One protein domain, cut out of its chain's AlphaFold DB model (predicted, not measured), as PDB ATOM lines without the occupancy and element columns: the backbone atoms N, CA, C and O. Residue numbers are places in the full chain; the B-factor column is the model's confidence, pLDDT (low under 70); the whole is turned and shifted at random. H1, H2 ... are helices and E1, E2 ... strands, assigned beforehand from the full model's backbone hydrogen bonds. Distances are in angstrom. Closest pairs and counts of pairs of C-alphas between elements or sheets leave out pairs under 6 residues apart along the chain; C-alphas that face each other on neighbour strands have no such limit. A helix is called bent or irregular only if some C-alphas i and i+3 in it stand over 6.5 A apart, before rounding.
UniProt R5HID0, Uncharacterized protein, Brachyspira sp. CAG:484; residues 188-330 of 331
ATOM      1  N   GLU A 188     231.080 218.700 161.198       84.94
ATOM      2  CA  GLU A 188     230.195 219.204 160.139       84.94
ATOM      3  C   GLU A 188     229.069 218.188 159.912       84.94
ATOM      4  O   GLU A 188     229.325 217.019 159.620       84.94
ATOM      5  N   LEU A 189     227.819 218.615 160.093       83.62
ATOM      6  CA  LEU A 189     226.645 217.782 159.826       83.62
ATOM      7  C   LEU A 189     226.200 217.932 158.367       83.62
ATOM      8  O   LEU A 189     226.360 218.996 157.778       83.62
ATOM      9  N   GLU A 190     225.520 216.922 157.815       76.25
ATOM     10  CA  GLU A 190     224.951 216.983 156.452       76.25
ATOM     11  C   GLU A 190     223.998 218.173 156.241       76.25
ATOM     12  O   GLU A 190     223.841 218.659 155.125       76.25
ATOM     13  N   SER A 191     223.388 218.692 157.313       76.31
ATOM     14  CA  SER A 191     222.570 219.909 157.260       76.31
ATOM     15  C   SER A 191     223.377 221.204 157.082       76.31
ATOM     16  O   SER A 191     222.788 222.277 157.148       76.31
ATOM     17  N   GLY A 192     224.701 221.125 156.924       76.88
ATOM     18  CA  GLY A 192     225.609 222.268 156.807       76.88
ATOM     19  C   GLY A 192     225.933 222.955 158.133       76.88
ATOM     20  O   GLY A 192     226.649 223.947 158.136       76.88
ATOM     21  N   ARG A 193     225.422 222.436 159.259       87.19
ATOM     22  CA  ARG A 193     225.704 222.987 160.590       87.19
ATOM     23  C   ARG A 193     227.102 222.603 161.028       87.19
ATOM     24  O   ARG A 193     227.477 221.430 160.933       87.19
ATOM     25  N   CYS A 194     227.814 223.585 161.559       85.81
ATOM     26  CA  CYS A 194     229.227 223.464 161.826       85.81
ATOM     27  C   CYS A 194     229.565 223.718 163.295       85.81
ATOM     28  O   CYS A 194     229.369 224.825 163.791       85.81
ATOM     29  N   PHE A 195     230.088 222.707 163.991       88.44
ATOM     30  CA  PHE A 195     230.500 222.832 165.387       88.44
ATOM     31  C   PHE A 195     232.017 222.805 165.538       88.44
ATOM     32  O   PHE A 195     232.690 221.976 164.932       88.44
ATOM     33  N   GLY A 196     232.549 223.681 166.383       82.94
ATOM     34  CA  GLY A 196     233.965 223.770 166.716       82.94
ATOM     35  C   GLY A 196     234.446 222.649 167.632       82.94
ATOM     36  O   GLY A 196     233.694 221.746 168.001       82.94
ATOM     37  N   SER A 197     235.729 222.711 167.995       81.94
ATOM     38  CA  SER A 197     236.384 221.692 168.819       81.94
ATOM     39  C   SER A 197     235.660 221.470 170.150       81.94
ATOM     40  O   SER A 197     235.284 222.448 170.806       81.94
ATOM     41  N   PRO A 198     235.493 220.208 170.581       86.94
ATOM     42  CA  PRO A 198     234.911 219.923 171.877       86.94
ATOM     43  C   PRO A 198     235.822 220.411 172.997       86.94
ATOM     44  O   PRO A 198     237.049 220.343 172.914       86.94
ATOM     45  N   PHE A 199     235.209 220.881 174.073       84.88
ATOM     46  CA  PHE A 199     235.906 221.344 175.262       84.88
ATOM     47  C   PHE A 199     235.176 220.891 176.522       84.88
ATOM     48  O   PHE A 199     233.964 220.665 176.525       84.88
ATOM     49  N   THR A 200     235.924 220.781 177.618       92.00
ATOM     50  CA  THR A 200     235.342 220.643 178.954       92.00
ATOM     51  C   THR A 200     235.006 222.040 179.472       92.00
ATOM     52  O   THR A 200     235.925 222.852 179.623       92.00
ATOM     53  N   PRO A 201     233.728 222.357 179.749       92.81
ATOM     54  CA  PRO A 201     233.363 223.681 180.230       92.81
ATOM     55  C   PRO A 201     234.039 224.012 181.561       92.81
ATOM     56  O   PRO A 201     234.156 223.163 182.444       92.81
ATOM     57  N   THR A 202     234.441 225.268 181.736       94.12
ATOM     58  CA  THR A 202     234.754 225.794 183.072       94.12
ATOM     59  C   THR A 202     233.443 226.252 183.708       94.12
ATOM     60  O   THR A 202     232.736 227.033 183.071       94.12
ATOM     61  N   PRO A 203     233.077 225.788 184.915       95.44
ATOM     62  CA  PRO A 203     231.790 226.131 185.495       95.44
ATOM     63  C   PRO A 203     231.728 227.613 185.852       95.44
ATOM     64  O   PRO A 203     232.723 228.195 186.282       95.44
ATOM     65  N   LEU A 204     230.544 228.204 185.716       94.81
ATOM     66  CA  LEU A 204     230.282 229.541 186.237       94.81
ATOM     67  C   LEU A 204     229.799 229.489 187.667       94.81
ATOM     68  O   LEU A 204     229.059 228.584 188.052       94.81
ATOM     69  N   THR A 205     230.151 230.524 188.418       95.50
ATOM     70  CA  THR A 205     229.493 230.790 189.687       95.50
ATOM     71  C   THR A 205     228.035 231.181 189.472       95.50
ATOM     72  O   THR A 205     227.660 231.691 188.413       95.50
ATOM     73  N   LYS A 206     227.202 231.028 190.506       92.62
ATOM     74  CA  LYS A 206     225.805 231.484 190.454       92.62
ATOM     75  C   LYS A 206     225.680 232.948 190.013       92.62
ATOM     76  O   LYS A 206     224.843 233.267 189.179       92.62
ATOM     77  N   ALA A 207     226.527 233.827 190.551       94.00
ATOM     78  CA  ALA A 207     226.515 235.251 190.217       94.00
ATOM     79  C   ALA A 207     226.873 235.508 188.742       94.00
ATOM     80  O   ALA A 207     226.243 236.336 188.089       94.00
ATOM     81  N   GLU A 208     227.848 234.774 188.201       94.19
ATOM     82  CA  GLU A 208     228.206 234.854 186.783       94.19
ATOM     83  C   GLU A 208     227.111 234.293 185.872       94.19
ATOM     84  O   GLU A 208     226.871 234.855 184.806       94.19
ATOM     85  N   CYS A 209     226.433 233.218 186.287       93.19
ATOM     86  CA  CYS A 209     225.281 232.679 185.569       93.19
ATOM     87  C   CYS A 209     224.133 233.698 185.529       93.19
ATOM     88  O   CYS A 209     223.610 233.988 184.458       93.19
ATOM     89  N   GLU A 210     223.771 234.301 186.667       93.00
ATOM     90  CA  GLU A 210     222.703 235.312 186.725       93.00
ATOM     91  C   GLU A 210     223.017 236.523 185.831       93.00
ATOM     92  O   GLU A 210     222.137 237.031 185.139       93.00
ATOM     93  N   ALA A 211     224.287 236.938 185.766       92.94
ATOM     94  CA  ALA A 211     224.730 237.993 184.854       92.94
ATOM     95  C   ALA A 211     224.642 237.596 183.364       92.94
ATOM     96  O   ALA A 211     224.513 238.466 182.505       92.94
ATOM     97  N   LEU A 212     224.707 236.298 183.047       91.12
ATOM     98  CA  LEU A 212     224.667 235.766 181.683       91.12
ATOM     99  C   LEU A 212     223.239 235.712 181.105       91.12
ATOM    100  O   LEU A 212     223.077 235.870 179.893       91.12
ATOM    101  N   LYS A 213     222.203 235.504 181.931       88.12
ATOM    102  CA  LYS A 213     220.822 235.195 181.490       88.12
ATOM    103  C   LYS A 213     220.253 236.138 180.433       88.12
ATOM    104  O   LYS A 213     219.697 235.674 179.442       88.12
ATOM    105  N   GLY A 214     220.428 237.449 180.614       75.38
ATOM    106  CA  GLY A 214     219.706 238.475 179.848       75.38
ATOM    107  C   GLY A 214     219.823 238.378 178.322       75.38
ATOM    108  O   GLY A 214     218.867 238.713 177.635       75.38
ATOM    109  N   ASN A 215     220.953 237.884 177.799       76.50
ATOM    110  CA  ASN A 215     221.215 237.814 176.352       76.50
ATOM    111  C   ASN A 215     221.579 236.409 175.850       76.50
ATOM    112  O   ASN A 215     221.872 236.241 174.670       76.50
ATOM    113  N   SER A 216     221.625 235.411 176.732       85.88
ATOM    114  CA  SER A 216     222.186 234.093 176.408       85.88
ATOM    115  C   SER A 216     221.142 233.006 176.191       85.88
ATOM    116  O   SER A 216     221.490 231.977 175.624       85.88
ATOM    117  N   GLY A 217     219.897 233.208 176.631       88.75
ATOM    118  CA  GLY A 217     218.857 232.174 176.613       88.75
ATOM    119  C   GLY A 217     218.909 231.205 177.799       88.75
ATOM    120  O   GLY A 217     218.169 230.235 177.800       88.75
ATOM    121  N   VAL A 218     219.759 231.454 178.805       90.50
ATOM    122  CA  VAL A 218     219.736 230.712 180.080       90.50
ATOM    123  C   VAL A 218     218.500 231.121 180.878       90.50
ATOM    124  O   VAL A 218     218.353 232.290 181.249       90.50
ATOM    125  N   GLU A 219     217.645 230.164 181.219       87.69
ATOM    126  CA  GLU A 219     216.402 230.424 181.946       87.69
ATOM    127  C   GLU A 219     216.592 230.328 183.458       87.69
ATOM    128  O   GLU A 219     215.986 231.083 184.232       87.69
ATOM    129  N   VAL A 220     217.489 229.451 183.917       87.50
ATOM    130  CA  VAL A 220     217.616 229.126 185.339       87.50
ATOM    131  C   VAL A 220     219.081 229.096 185.789       87.50
ATOM    132  O   VAL A 220     219.902 228.405 185.206       87.50
ATOM    133  N   CYS A 221     219.400 229.755 186.911       88.50
ATOM    134  CA  CYS A 221     220.721 229.726 187.561       88.50
ATOM    135  C   CYS A 221     220.593 229.257 189.019       88.50
ATOM    136  O   CYS A 221     220.421 230.049 189.948       88.50
ATOM    137  N   ARG A 222     220.607 227.938 189.241       77.69
ATOM    138  CA  ARG A 222     220.307 227.349 190.565       77.69
ATOM    139  C   ARG A 222     221.536 227.111 191.445       77.69
ATOM    140  O   ARG A 222     221.394 227.144 192.666       77.69
ATOM    141  N   TYR A 223     222.703 226.859 190.856       80.81
ATOM    142  CA  TYR A 223     223.838 226.249 191.555       80.81
ATOM    143  C   TYR A 223     225.030 227.187 191.701       80.81
ATOM    144  O   TYR A 223     225.246 228.063 190.868       80.81
ATOM    145  N   ASP A 224     225.824 226.959 192.750       86.06
ATOM    146  CA  ASP A 224     227.051 227.718 193.011       86.06
ATOM    147  C   ASP A 224     228.123 227.491 191.950       86.06
ATOM    148  O   ASP A 224     228.953 228.366 191.757       86.06
ATOM    149  N   ASN A 225     228.083 226.343 191.271       92.31
ATOM    150  CA  ASN A 225     228.880 226.030 190.094       92.31
ATOM    151  C   ASN A 225     227.945 225.491 189.010       92.31
ATOM    152  O   ASN A 225     227.106 224.639 189.306       92.31
ATOM    153  N   ASP A 226     228.115 225.935 187.771       94.44
ATOM    154  CA  ASP A 226     227.286 225.515 186.645       94.44
ATOM    155  C   ASP A 226     228.133 225.306 185.383       94.44
ATOM    156  O   ASP A 226     228.552 226.259 184.719       94.44
ATOM    157  N   TYR A 227     228.425 224.037 185.074       96.25
ATOM    158  CA  TYR A 227     229.223 223.664 183.903       96.25
ATOM    159  C   TYR A 227     228.501 223.972 182.592       96.25
ATOM    160  O   TYR A 227     229.146 224.373 181.625       96.25
ATOM    161  N   TRP A 228     227.174 223.841 182.554       96.44
ATOM    162  CA  TRP A 228     226.423 224.146 181.344       96.44
ATOM    163  C   TRP A 228     226.384 225.650 181.079       96.44
ATOM    164  O   TRP A 228     226.682 226.068 179.966       96.44
ATOM    165  N   ALA A 229     226.149 226.480 182.102       95.44
ATOM    166  CA  ALA A 229     226.238 227.935 181.951       95.44
ATOM    167  C   ALA A 229     227.647 228.384 181.511       95.44
ATOM    168  O   ALA A 229     227.794 229.322 180.728       95.44
ATOM    169  N   GLY A 230     228.689 227.675 181.961       95.88
ATOM    170  CA  GLY A 230     230.057 227.816 181.453       95.88
ATOM    171  C   GLY A 230     230.171 227.560 179.955       95.88
ATOM    172  O   GLY A 230     230.752 228.364 179.225       95.88
ATOM    173  N   ALA A 231     229.555 226.475 179.492       96.56
ATOM    174  CA  ALA A 231     229.470 226.133 178.080       96.56
ATOM    175  C   ALA A 231     228.717 227.208 177.281       96.56
ATOM    176  O   ALA A 231     229.223 227.687 176.270       96.56
ATOM    177  N   VAL A 232     227.561 227.658 177.778       96.44
ATOM    178  CA  VAL A 232     226.752 228.722 177.169       96.44
ATOM    179  C   VAL A 232     227.539 230.021 177.035       96.44
ATOM    180  O   VAL A 232     227.531 230.634 175.969       96.44
ATOM    181  N   LYS A 233     228.261 230.436 178.082       94.88
ATOM    182  CA  LYS A 233     229.110 231.634 178.033       94.88
ATOM    183  C   LYS A 233     230.199 231.501 176.978       94.88
ATOM    184  O   LYS A 233     230.427 232.448 176.233       94.88
ATOM    185  N   GLN A 234     230.858 230.345 176.911       91.56
ATOM    186  CA  GLN A 234     231.928 230.107 175.944       91.56
ATOM    187  C   GLN A 234     231.407 230.035 174.503       91.56
ATOM    188  O   GLN A 234     232.072 230.542 173.603       91.56
ATOM    189  N   CYS A 235     230.209 229.487 174.287       92.12
ATOM    190  CA  CYS A 235     229.561 229.464 172.977       92.12
ATOM    191  C   CYS A 235     228.845 230.776 172.619       92.12
ATOM    192  O   CYS A 235     228.371 230.928 171.497       92.12
ATOM    193  N   GLY A 236     228.771 231.746 173.532       92.69
ATOM    194  CA  GLY A 236     228.109 233.028 173.284       92.69
ATOM    195  C   GLY A 236     226.580 232.952 173.251       92.69
ATOM    196  O   GLY A 236     225.948 233.824 172.665       92.69
ATOM    197  N   GLY A 237     225.984 231.932 173.873       94.75
ATOM    198  CA  GLY A 237     224.536 231.755 173.959       94.75
ATOM    199  C   GLY A 237     224.088 230.311 173.753       94.75
ATOM    200  O   GLY A 237     224.782 229.501 173.145       94.75
ATOM    201  N   VAL A 238     222.897 230.001 174.262       95.38
ATOM    202  CA  VAL A 238     222.257 228.685 174.196       95.38
ATOM    203  C   VAL A 238     222.006 228.263 172.746       95.38
ATOM    204  O   VAL A 238     222.254 227.115 172.389       95.38
ATOM    205  N   GLY A 239     221.616 229.208 171.884       94.25
ATOM    206  CA  GLY A 239     221.403 228.962 170.452       94.25
ATOM    207  C   GLY A 239     222.662 228.532 169.686       94.25
ATOM    208  O   GLY A 239     222.548 227.994 168.586       94.25
ATOM    209  N   ASN A 240     223.845 228.718 170.277       94.94
ATOM    210  CA  ASN A 240     225.121 228.294 169.708       94.94
ATOM    211  C   ASN A 240     225.595 226.941 170.263       94.94
ATOM    212  O   ASN A 240     226.697 226.515 169.933       94.94
ATOM    213  N   LEU A 241     224.807 226.250 171.088       96.75
ATOM    214  CA  LEU A 241     225.032 224.839 171.405       96.75
ATOM    215  C   LEU A 241     224.252 223.922 170.439       96.75
ATOM    216  O   LEU A 241     223.305 224.363 169.783       96.75
ATOM    217  N   PRO A 242     224.622 222.631 170.337       96.56
ATOM    218  CA  PRO A 242     223.840 221.643 169.606       96.56
ATOM    219  C   PRO A 242     222.431 221.492 170.180       96.56
ATOM    220  O   PRO A 242     222.237 221.473 171.390       96.56
ATOM    221  N   THR A 243     221.452 221.289 169.316       96.81
ATOM    222  CA  THR A 243     220.150 220.720 169.689       96.81
ATOM    223  C   THR A 243     220.288 219.214 169.904       96.81
ATOM    224  O   THR A 243     221.226 218.584 169.405       96.81
ATOM    225  N   MET A 244     219.322 218.587 170.568       96.62
ATOM    226  CA  MET A 244     219.282 217.129 170.702       96.62
ATOM    227  C   MET A 244     219.209 216.421 169.342       96.62
ATOM    228  O   MET A 244     219.758 215.328 169.180       96.62
ATOM    229  N   SER A 245     218.604 217.069 168.342       95.62
ATOM    230  CA  SER A 245     218.591 216.611 166.946       95.62
ATOM    231  C   SER A 245     219.987 216.617 166.316       95.62
ATOM    232  O   SER A 245     220.374 215.643 165.671       95.62
ATOM    233  N   ASP A 246     220.781 217.670 166.543       96.12
ATOM    234  CA  ASP A 246     222.172 217.711 166.074       96.12
ATOM    235  C   ASP A 246     222.994 216.604 166.727       96.12
ATOM    236  O   ASP A 246     223.701 215.880 166.032       96.12
ATOM    237  N   LEU A 247     222.850 216.414 168.045       96.94
ATOM    238  CA  LEU A 247     223.529 215.338 168.769       96.94
ATOM    239  C   LEU A 247     223.126 213.951 168.229       96.94
ATOM    240  O   LEU A 247     223.969 213.072 168.075       96.94
ATOM    241  N   GLY A 248     221.854 213.746 167.875       95.94
ATOM    242  CA  GLY A 248     221.410 212.527 167.192       95.94
ATOM    243  C   GLY A 248     222.135 212.297 165.859       95.94
ATOM    244  O   GLY A 248     222.600 211.192 165.589       95.94
ATOM    245  N   LYS A 249     222.331 213.350 165.058       95.06
ATOM    246  CA  LYS A 249     223.054 213.273 163.776       95.06
ATOM    247  C   LYS A 249     224.556 213.045 163.933       95.06
ATOM    248  O   LYS A 249     225.141 212.361 163.098       95.06
ATOM    249  N   ILE A 250     225.180 213.546 165.004       93.56
ATOM    250  CA  ILE A 250     226.592 213.248 165.314       93.56
ATOM    251  C   ILE A 250     226.807 211.734 165.459       93.56
ATOM    252  O   ILE A 250     227.850 211.230 165.045       93.56
ATOM    253  N   ALA A 251     225.810 210.988 165.958       93.81
ATOM    254  CA  ALA A 251     225.871 209.527 166.030       93.81
ATOM    255  C   ALA A 251     226.136 208.884 164.649       93.81
ATOM    256  O   ALA A 251     226.916 207.936 164.544       93.81
ATOM    257  N   GLY A 252     225.556 209.441 163.583       90.25
ATOM    258  CA  GLY A 252     225.765 208.993 162.207       90.25
ATOM    259  C   GLY A 252     227.225 209.070 161.743       90.25
ATOM    260  O   GLY A 252     227.685 208.226 160.979       90.25
ATOM    261  N   ALA A 253     227.989 210.035 162.262       85.62
ATOM    262  CA  ALA A 253     229.399 210.212 161.923       85.62
ATOM    263  C   ALA A 253     230.349 209.278 162.699       85.62
ATOM    264  O   ALA A 253     231.501 209.116 162.298       85.62
ATOM    265  N   ILE A 254     229.895 208.677 163.807       88.50
ATOM    266  CA  ILE A 254     230.755 207.884 164.702       88.50
ATOM    267  C   ILE A 254     230.484 206.373 164.667       88.50
ATOM    268  O   ILE A 254     231.399 205.585 164.926       88.50
ATOM    269  N   TYR A 255     229.255 205.958 164.348       93.69
ATOM    270  CA  TYR A 255     228.862 204.550 164.298       93.69
ATOM    271  C   TYR A 255     228.829 204.013 162.867       93.69
ATOM    272  O   TYR A 255     228.552 204.730 161.903       93.69
ATOM    273  N   GLU A 256     229.082 202.714 162.738       91.31
ATOM    274  CA  GLU A 256     229.000 202.003 161.470       91.31
ATOM    275  C   GLU A 256     227.592 202.112 160.862       91.31
ATOM    276  O   GLU A 256     226.579 202.023 161.558       91.31
ATOM    277  N   GLY A 257     227.531 202.300 159.543       90.12
ATOM    278  CA  GLY A 257     226.272 202.341 158.798       90.12
ATOM    279  C   GLY A 257     225.524 203.677 158.839       90.12
ATOM    280  O   GLY A 257     224.417 203.730 158.312       90.12
ATOM    281  N   ASN A 258     226.111 204.739 159.414       89.69
ATOM    282  CA  ASN A 258     225.514 206.081 159.492       89.69
ATOM    283  C   ASN A 258     224.063 206.059 160.028       89.69
ATOM    284  O   ASN A 258     223.117 206.429 159.316       89.69
ATOM    285  N   PRO A 259     223.850 205.565 161.263       93.06
ATOM    286  CA  PRO A 259     222.510 205.412 161.810       93.06
ATOM    287  C   PRO A 259     221.814 206.766 161.957       93.06
ATOM    288  O   PRO A 259     222.373 207.730 162.478       93.06
ATOM    289  N   GLN A 260     220.552 206.815 161.544       93.00
ATOM    290  CA  GLN A 260     219.713 208.000 161.683       93.00
ATOM    291  C   GLN A 260     219.035 207.978 163.055       93.00
ATOM    292  O   GLN A 260     218.025 207.300 163.242       93.00
ATOM    293  N   ILE A 261     219.615 208.688 164.025       94.81
ATOM    294  CA  ILE A 261     219.111 208.759 165.402       94.81
ATOM    295  C   ILE A 261     218.358 210.076 165.609       94.81
ATOM    296  O   ILE A 261     218.916 211.158 165.427       94.81
ATOM    297  N   GLY A 262     217.084 209.994 165.999       93.50
ATOM    298  CA  GLY A 262     216.266 211.166 166.324       93.50
ATOM    299  C   GLY A 262     216.655 211.843 167.646       93.50
ATOM    300  O   GLY A 262     217.330 211.245 168.485       93.50
ATOM    301  N   ALA A 263     216.167 213.072 167.852       93.56
ATOM    302  CA  ALA A 263     216.497 213.922 169.002       93.56
ATOM    303  C   ALA A 263     216.354 213.205 170.356       93.56
ATOM    304  O   ALA A 263     217.323 213.150 171.109       93.56
ATOM    305  N   ASP A 264     215.210 212.553 170.587       91.81
ATOM    306  CA  ASP A 264     214.881 211.859 171.845       91.81
ATOM    307  C   ASP A 264     215.071 210.337 171.775       91.81
ATOM    308  O   ASP A 264     214.646 209.593 172.659       91.81
ATOM    309  N   GLN A 265     215.678 209.836 170.698       94.19
ATOM    310  CA  GLN A 265     215.823 208.402 170.480       94.19
ATOM    311  C   GLN A 265     217.112 207.862 171.099       94.19
ATOM    312  O   GLN A 265     218.196 208.446 170.973       94.19
ATOM    313  N   THR A 266     216.979 206.686 171.714       95.94
ATOM    314  CA  THR A 266     218.110 205.827 172.073       95.94
ATOM    315  C   THR A 266     218.341 204.832 170.939       95.94
ATOM    316  O   THR A 266     217.432 204.087 170.574       95.94
ATOM    317  N   GLY A 267     219.544 204.833 170.368       95.12
ATOM    318  CA  GLY A 267     219.965 203.861 169.362       95.12
ATOM    319  C   GLY A 267     220.696 202.705 170.030       95.12
ATOM    320  O   GLY A 267     221.705 202.946 170.684       95.12
ATOM    321  N   PHE A 268     220.207 201.475 169.866       96.06
ATOM    322  CA  PHE A 268     220.818 200.250 170.404       96.06
ATOM    323  C   PHE A 268     221.504 199.430 169.308       96.06
ATOM    324  O   PHE A 268     221.228 199.625 168.125       96.06
ATOM    325  N   ASN A 269     222.329 198.458 169.716       95.44
ATOM    326  CA  ASN A 269     223.053 197.543 168.823       95.44
ATOM    327  C   ASN A 269     223.905 198.285 167.786       95.44
ATOM    328  O   ASN A 269     224.024 197.860 166.637       95.44
ATOM    329  N   LEU A 270     224.467 199.420 168.195       96.56
ATOM    330  CA  LEU A 270     225.364 200.197 167.358       96.56
ATOM    331  C   LEU A 270     226.755 199.572 167.398       96.56
ATOM    332  O   LEU A 270     227.149 198.974 168.397       96.56
ATOM    333  N   THR A 271     227.502 199.725 166.310       95.88
ATOM    334  CA  THR A 271     228.905 199.308 166.249       95.88
ATOM    335  C   THR A 271     229.761 200.553 166.120       95.88
ATOM    336  O   THR A 271     229.735 201.235 165.096       95.88
ATOM    337  N   TYR A 272     230.473 200.901 167.190       90.94
ATOM    338  CA  TYR A 272     231.412 202.015 167.157       90.94
ATOM    339  C   TYR A 272     232.616 201.702 166.260       90.94
ATOM    340  O   TYR A 272     233.218 200.632 166.362       90.94
ATOM    341  N   VAL A 273     232.995 202.656 165.406       80.31
ATOM    342  CA  VAL A 273     234.174 202.546 164.538       80.31
ATOM    343  C   VAL A 273     235.329 203.306 165.188       80.31
ATOM    344  O   VAL A 273     235.278 204.525 165.305       80.31
ATOM    345  N   SER A 274     236.382 202.599 165.609       75.94
ATOM    346  CA  SER A 274     237.503 203.227 166.326       75.94
ATOM    347  C   SER A 274     238.123 204.390 165.547       75.94
ATOM    348  O   SER A 274     238.398 204.280 164.349       75.94
ATOM    349  N   GLY A 275     238.358 205.503 166.245       59.69
ATOM    350  CA  GLY A 275     238.991 206.695 165.694       59.69
ATOM    351  C   GLY A 275     238.045 207.671 164.995       59.69
ATOM    352  O   GLY A 275     238.478 208.782 164.692       59.69
ATOM    353  N   THR A 276     236.770 207.333 164.760       71.12
ATOM    354  CA  THR A 276     235.799 208.284 164.180       71.12
ATOM    355  C   THR A 276     235.516 209.444 165.131       71.12
ATOM    356  O   THR A 276     235.590 210.597 164.714       71.12
ATOM    357  N   ALA A 277     235.308 209.170 166.422       71.88
ATOM    358  CA  ALA A 277     235.155 210.207 167.448       71.88
ATOM    359  C   ALA A 277     236.420 211.082 167.554       71.88
ATOM    360  O   ALA A 277     236.331 212.302 167.399       71.88
ATOM    361  N   SER A 278     237.610 210.474 167.673       67.81
ATOM    362  CA  SER A 278     238.879 211.224 167.680       67.81
ATOM    363  C   SER A 278     239.089 212.061 166.415       67.81
ATOM    364  O   SER A 278     239.660 213.152 166.476       67.81
ATOM    365  N   SER A 279     238.619 211.592 165.252       63.50
ATOM    366  CA  SER A 279     238.725 212.333 163.989       63.50
ATOM    367  C   SER A 279     237.956 213.660 164.003       63.50
ATOM    368  O   SER A 279     238.384 214.605 163.327       63.50
ATOM    369  N   LEU A 280     236.901 213.721 164.821       71.19
ATOM    370  CA  LEU A 280     236.040 214.868 165.103       71.19
ATOM    371  C   LEU A 280     236.510 215.675 166.333       71.19
ATOM    372  O   LEU A 280     235.836 216.600 166.777       71.19
ATOM    373  N   GLY A 281     237.651 215.306 166.921       66.88
ATOM    374  CA  GLY A 281     238.195 215.906 168.142       66.88
ATOM    375  C   GLY A 281     237.523 215.440 169.437       66.88
ATOM    376  O   GLY A 281     237.922 215.889 170.508       66.88
ATOM    377  N   LEU A 282     236.535 214.547 169.361       79.88
ATOM    378  CA  LEU A 282     235.845 213.978 170.520       79.88
ATOM    379  C   LEU A 282     236.684 212.852 171.154       79.88
ATOM    380  O   LEU A 282     237.466 212.204 170.457       79.88
ATOM    381  N   PRO A 283     236.528 212.571 172.459       79.12
ATOM    382  CA  PRO A 283     237.105 211.382 173.074       79.12
ATOM    383  C   PRO A 283     236.573 210.106 172.419       79.12
ATOM    384  O   PRO A 283     235.440 210.067 171.943       79.12
ATOM    385  N   GLU A 284     237.352 209.027 172.460       83.88
ATOM    386  CA  GLU A 284     236.788 207.703 172.190       83.88
ATOM    387  C   GLU A 284     235.725 207.379 173.268       83.88
ATOM    388  O   GLU A 284     235.890 207.795 174.422       83.88
ATOM    389  N   PRO A 285     234.634 206.664 172.927       88.94
ATOM    390  CA  PRO A 285     233.599 206.280 173.880       88.94
ATOM    391  C   PRO A 285     234.166 205.622 175.148       88.94
ATOM    392  O   PRO A 285     235.115 204.842 175.094       88.94
ATOM    393  N   GLN A 286     233.593 205.875 176.322       95.81
ATOM    394  CA  GLN A 286     232.319 206.560 176.566       95.81
ATOM    395  C   GLN A 286     232.482 208.073 176.815       95.81
ATOM    396  O   GLN A 286     233.283 208.480 177.657       95.81
ATOM    397  N   PHE A 287     231.679 208.907 176.141       95.81
ATOM    398  CA  PHE A 287     231.659 210.365 176.349       95.81
ATOM    399  C   PHE A 287     230.251 210.966 176.223       95.81
ATOM    400  O   PHE A 287     229.300 210.292 175.823       95.81
ATOM    401  N   TYR A 288     230.123 212.247 176.583       97.88
ATOM    402  CA  TYR A 288     228.847 212.954 176.662       97.88
ATOM    403  C   TYR A 288     228.950 214.365 176.100       97.88
ATOM    404  O   TYR A 288     229.954 215.043 176.328       97.88
ATOM    405  N   LEU A 289     227.889 214.817 175.435       98.06
ATOM    406  CA  LEU A 289     227.773 216.176 174.915       98.06
ATOM    407  C   LEU A 289     226.540 216.886 175.465       98.06
ATOM    408  O   LEU A 289     225.447 216.315 175.492       98.06
ATOM    409  N   TRP A 290     226.732 218.140 175.866       98.06
ATOM    410  CA  TRP A 290     225.650 219.057 176.198       98.06
ATOM    411  C   TRP A 290     224.840 219.424 174.964       98.06
ATOM    412  O   TRP A 290     225.392 219.607 173.876       98.06
ATOM    413  N   SER A 291     223.541 219.609 175.172       97.38
ATOM    414  CA  SER A 291     222.699 220.363 174.253       97.38
ATOM    415  C   SER A 291     222.486 221.797 174.751       97.38
ATOM    416  O   SER A 291     222.791 222.131 175.899       97.38
ATOM    417  N   GLY A 292     221.929 222.642 173.890       95.94
ATOM    418  CA  GLY A 292     221.347 223.931 174.249       95.94
ATOM    419  C   GLY A 292     219.915 223.823 174.783       95.94
ATOM    420  O   GLY A 292     219.212 224.820 174.822       95.94
ATOM    421  N   GLU A 293     219.423 222.643 175.143       94.50
ATOM    422  CA  GLU A 293     218.036 222.487 175.585       94.50
ATOM    423  C   GLU A 293     217.978 222.411 177.117       94.50
ATOM    424  O   GLU A 293     218.461 221.454 177.731       94.50
ATOM    425  N   GLU A 294     217.407 223.454 177.721       91.00
ATOM    426  CA  GLU A 294     217.073 223.569 179.143       91.00
ATOM    427  C   GLU A 294     215.548 223.471 179.290       91.00
ATOM    428  O   GLU A 294     214.815 224.056 178.496       91.00
ATOM    429  N   ASP A 295     215.068 222.706 180.272       83.56
ATOM    430  CA  ASP A 295     213.646 222.662 180.620       83.56
ATOM    431  C   ASP A 295     213.275 223.707 181.689       83.56
ATOM    432  O   ASP A 295     214.139 224.240 182.388       83.56
ATOM    433  N   ASP A 296     211.975 223.934 181.896       77.31
ATOM    434  CA  ASP A 296     211.447 224.895 182.881       77.31
ATOM    435  C   ASP A 296     211.924 224.626 184.328       77.31
ATOM    436  O   ASP A 296     211.879 225.495 185.209       77.31
ATOM    437  N   SER A 297     212.367 223.398 184.624       80.81
ATOM    438  CA  SER A 297     212.919 223.035 185.932       80.81
ATOM    439  C   SER A 297     214.394 223.443 186.081       80.81
ATOM    440  O   SER A 297     214.905 223.527 187.206       80.81
ATOM    441  N   GLY A 298     215.054 223.810 184.982       83.12
ATOM    442  CA  GLY A 298     216.482 224.091 184.869       83.12
ATOM    443  C   GLY A 298     217.326 222.830 184.679       83.12
ATOM    444  O   GLY A 298     218.525 222.855 184.974       83.12
ATOM    445  N   SER A 299     216.702 221.712 184.291       90.81
ATOM    446  CA  SER A 299     217.401 220.499 183.876       90.81
ATOM    447  C   SER A 299     217.864 220.686 182.446       90.81
ATOM    448  O   SER A 299     217.133 221.214 181.614       90.81
ATOM    449  N   VAL A 300     219.082 220.251 182.155       94.44
ATOM    450  CA  VAL A 300     219.670 220.427 180.828       94.44
ATOM    451  C   VAL A 300     219.885 219.077 180.176       94.44
ATOM    452  O   VAL A 300     220.422 218.157 180.807       94.44
ATOM    453  N   ASN A 301     219.497 218.983 178.908       96.00
ATOM    454  CA  ASN A 301     219.608 217.774 178.112       96.00
ATOM    455  C   ASN A 301     221.047 217.535 177.631       96.00
ATOM    456  O   ASN A 301     221.795 218.457 177.285       96.00
ATOM    457  N   TRP A 302     221.425 216.265 177.569       97.19
ATOM    458  CA  TRP A 302     222.699 215.784 177.054       97.19
ATOM    459  C   TRP A 302     222.508 214.463 176.303       97.19
ATOM    460  O   TRP A 302     221.513 213.754 176.481       97.19
ATOM    461  N   ARG A 303     223.489 214.101 175.472       97.94
ATOM    462  CA  ARG A 303     223.557 212.795 174.797       97.94
ATOM    463  C   ARG A 303     224.830 212.051 175.185       97.94
ATOM    464  O   ARG A 303     225.906 212.645 175.212       97.94
ATOM    465  N   ILE A 304     224.693 210.759 175.475       97.88
ATOM    466  CA  ILE A 304     225.800 209.813 175.679       97.88
ATOM    467  C   ILE A 304     226.126 209.096 174.372       97.88
ATOM    468  O   ILE A 304     225.221 208.707 173.629       97.88
ATOM    469  N   TYR A 305     227.413 208.864 174.140       97.62
ATOM    470  CA  TYR A 305     227.920 207.986 173.095       97.62
ATOM    471  C   TYR A 305     228.749 206.878 173.741       97.62
ATOM    472  O   TYR A 305     229.779 207.133 174.370       97.62
ATOM    473  N   ASP A 306     228.258 205.652 173.614       96.88
ATOM    474  CA  ASP A 306     228.822 204.427 174.174       96.88
ATOM    475  C   ASP A 306     229.207 203.466 173.030       96.88
ATOM    476  O   ASP A 306     228.642 203.580 171.938       96.88
ATOM    477  N   PRO A 307     230.153 202.523 173.208       96.38
ATOM    478  CA  PRO A 307     230.509 201.581 172.150       96.38
ATOM    479  C   PRO A 307     229.337 200.828 171.503       96.38
ATOM    480  O   PRO A 307     229.436 200.509 170.318       96.38
ATOM    481  N   VAL A 308     228.250 200.548 172.244       96.94
ATOM    482  CA  VAL A 308     227.126 199.724 171.747       96.94
ATOM    483  C   VAL A 308     225.785 200.455 171.635       96.94
ATOM    484  O   VAL A 308     224.814 199.891 171.117       96.94
ATOM    485  N   TYR A 309     225.696 201.699 172.113       97.44
ATOM    486  CA  TYR A 309     224.473 202.499 172.041       97.44
ATOM    487  C   TYR A 309     224.743 204.010 172.125       97.44
ATOM    488  O   TYR A 309     225.786 204.457 172.588       97.44
ATOM    489  N   THR A 310     223.766 204.824 171.728       98.06
ATOM    490  CA  THR A 310     223.696 206.244 172.112       98.06
ATOM    491  C   THR A 310     222.339 206.525 172.729       98.06
ATOM    492  O   THR A 310     221.332 205.981 172.281       98.06
ATOM    493  N   GLY A 311     222.293 207.365 173.759       96.81
ATOM    494  CA  GLY A 311     221.068 207.673 174.492       96.81
ATOM    495  C   GLY A 311     221.018 209.121 174.942       96.81
ATOM    496  O   GLY A 311     222.019 209.835 174.903       96.81
ATOM    497  N   THR A 312     219.845 209.557 175.370       96.44
ATOM    498  CA  THR A 312     219.628 210.905 175.890       96.44
ATOM    499  C   THR A 312     219.499 210.866 177.405       96.44
ATOM    500  O   THR A 312     219.188 209.832 178.002       96.44
ATOM    501  N   GLY A 313     219.748 211.997 178.041       94.38
ATOM    502  CA  GLY A 313     219.463 212.189 179.449       94.38
ATOM    503  C   GLY A 313     219.371 213.667 179.766       94.38
ATOM    504  O   GLY A 313     219.664 214.515 178.928       94.38
ATOM    505  N   ASN A 314     218.968 213.972 180.989       94.19
ATOM    506  CA  ASN A 314     219.002 215.326 181.506       94.19
ATOM    507  C   ASN A 314     219.638 215.332 182.894       94.19
ATOM    508  O   ASN A 314     219.839 214.285 183.519       94.19
ATOM    509  N   THR A 315     220.070 216.497 183.353       91.69
ATOM    510  CA  THR A 315     220.577 216.627 184.715       91.69
ATOM    511  C   THR A 315     220.284 217.999 185.282       91.69
ATOM    512  O   THR A 315     220.603 219.030 184.691       91.69
ATOM    513  N   LEU A 316     219.746 217.990 186.498       87.81
ATOM    514  CA  LEU A 316     219.682 219.169 187.351       87.81
ATOM    515  C   LEU A 316     221.031 219.433 188.022       87.81
ATOM    516  O   LEU A 316     221.344 220.565 188.349       87.81
ATOM    517  N   ASN A 317     221.883 218.422 188.219       86.94
ATOM    518  CA  ASN A 317     223.139 218.574 188.957       86.94
ATOM    519  C   ASN A 317     224.272 219.145 188.085       86.94
ATOM    520  O   ASN A 317     225.340 218.542 187.936       86.94
ATOM    521  N   ARG A 318     224.034 220.331 187.515       89.19
ATOM    522  CA  ARG A 318     224.947 221.018 186.592       89.19
ATOM    523  C   ARG A 318     226.297 221.347 187.219       89.19
ATOM    524  O   ARG A 318     227.292 221.389 186.510       89.19
ATOM    525  N   GLY A 319     226.366 221.496 188.544       89.00
ATOM    526  CA  GLY A 319     227.607 221.782 189.271       89.00
ATOM    527  C   GLY A 319     228.563 220.605 189.450       89.00
ATOM    528  O   GLY A 319     229.709 220.817 189.838       89.00
ATOM    529  N   LYS A 320     228.132 219.370 189.159       89.12
ATOM    530  CA  LYS A 320     228.994 218.169 189.180       89.12
ATOM    531  C   LYS A 320     229.150 217.519 187.803       89.12
ATOM    532  O   LYS A 320     229.640 216.397 187.703       89.12
ATOM    533  N   ALA A 321     228.742 218.215 186.748       92.44
ATOM    534  CA  ALA A 321     228.659 217.686 185.394       92.44
ATOM    535  C   ALA A 321     229.884 218.027 184.518       92.44
ATOM    536  O   ALA A 321     229.770 218.144 183.303       92.44
ATOM    537  N   GLY A 322     231.076 218.150 185.120       90.50
ATOM    538  CA  GLY A 322     232.329 218.432 184.397       90.50
ATOM    539  C   GLY A 322     232.830 217.300 183.490       90.50
ATOM    540  O   GLY A 322     233.841 217.450 182.816       90.50
ATOM    541  N   TRP A 323     232.138 216.161 183.479       92.69
ATOM    542  CA  TRP A 323     232.375 215.035 182.572       92.69
ATOM    543  C   TRP A 323     231.593 215.153 181.252       92.69
ATOM    544  O   TRP A 323     231.821 214.352 180.349       92.69
ATOM    545  N   ILE A 324     230.689 216.134 181.130       97.12
ATOM    546  CA  ILE A 324     229.975 216.428 179.884       97.12
ATOM    547  C   ILE A 324     230.722 217.531 179.136       97.12
ATOM    548  O   ILE A 324     230.981 218.609 179.678       97.12
ATOM    549  N   GLN A 325     231.071 217.250 177.886       96.31
ATOM    550  CA  GLN A 325     231.744 218.191 177.002       96.31
ATOM    551  C   GLN A 325     230.736 219.077 176.270       96.31
ATOM    552  O   GLN A 325     229.544 218.776 176.193       96.31
ATOM    553  N   ALA A 326     231.218 220.173 175.701       96.00
ATOM    554  CA  ALA A 326     230.438 221.029 174.825       96.00
ATOM    555  C   ALA A 326     231.172 221.274 173.512       96.00
ATOM    556  O   ALA A 326     232.398 221.230 173.457       96.00
ATOM    557  N   VAL A 327     230.397 221.559 172.473       94.12
ATOM    558  CA  VAL A 327     230.858 222.069 171.183       94.12
ATOM    559  C   VAL A 327     230.016 223.302 170.865       94.12
ATOM    560  O   VAL A 327     228.857 223.365 171.271       94.12
ATOM    561  N   CYS A 328     230.583 224.285 170.172       93.31
ATOM    562  CA  CYS A 328     229.868 225.513 169.810       93.31
ATOM    563  C   CYS A 328     229.622 225.555 168.309       93.31
ATOM    564  O   CYS A 328     230.508 225.175 167.551       93.31
ATOM    565  N   LEU A 329     228.467 226.050 167.880       91.56
ATOM    566  CA  LEU A 329     228.205 226.401 166.491       91.56
ATOM    567  C   LEU A 329     229.176 227.519 166.071       91.56
ATOM    568  O   LEU A 329     229.392 228.462 166.833       91.56
ATOM    569  N   THR A 330     229.787 227.399 164.893       78.62
ATOM    570  CA  THR A 330     230.816 228.337 164.399       78.62
ATOM    571  C   THR A 330     230.415 229.101 163.140       78.62
ATOM    572  O   THR A 330     231.277 229.722 162.515       78.62
TER     573      THR A 330
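This is residues 188 to 330 of the 331 residues of an uncharacterized protein of Brachyspira sp. CAG:484 (UniProt R5HID0). With little regular structure, this is a small, strongly twisted sheet amid long loops, H3 covering one face and H2 across E1 on the other. H1 packs on H2, H4 on H3. Printed are 143 residues, 56 of them in named elements, H1 H2 H3 H4 E1 E2 E3, class mixed; E1 - E2 - E3 is an antiparallel meander, neighbours in chain order. It is compact, radius of gyration of the C-alphas 14.6 A, spans 45 by 26 by 22 A.

H1, residues 206 to 216, begins at C-alpha (225.805, 231.484, 190.454); it is irregular, C-alphas 211 and 214 being 7.1 A apart. H2 is 227 to 235, H3 244 to 254 (15.9 A), H4 276 to 279, E1 287 to 294 (19.9 A), E2 300 to 305, and E3 309 to 315, ending at C-alpha (220.577, 216.627, 184.715).

Hairpin E1 and E2 has N 289 and O 303 at 2.9 A; hairpin E2 and E3, N 302 and O 313 at 2.8 A. H3 runs along E2, 14 degrees on the local plane; their closest C-alphas, Leu 247 and Arg 303, are 6.5 A apart. H2 is on the opposite face, over E1, height 9.4 A, its local plane fitted to only just enough C-alphas, 6. H1 touches H2, closest C-alphas Cys 209 and Ala 229, 6.0 A; H4 touches H3, Thr 276 and Ile 254, 5.1 A. O i to N i+4 pairs are within hydrogen-bond range throughout H2, 4 of 7 in H1, 5 of 7 in H3; H4 is too short for one.

The farthest C-alphas, Ala 207 and Gly 257, are 45.5 A apart. The printed part has no cut; H3 to H4 is a long link. pLDDT is under 70 at residues 275, 278 to 279 and 281.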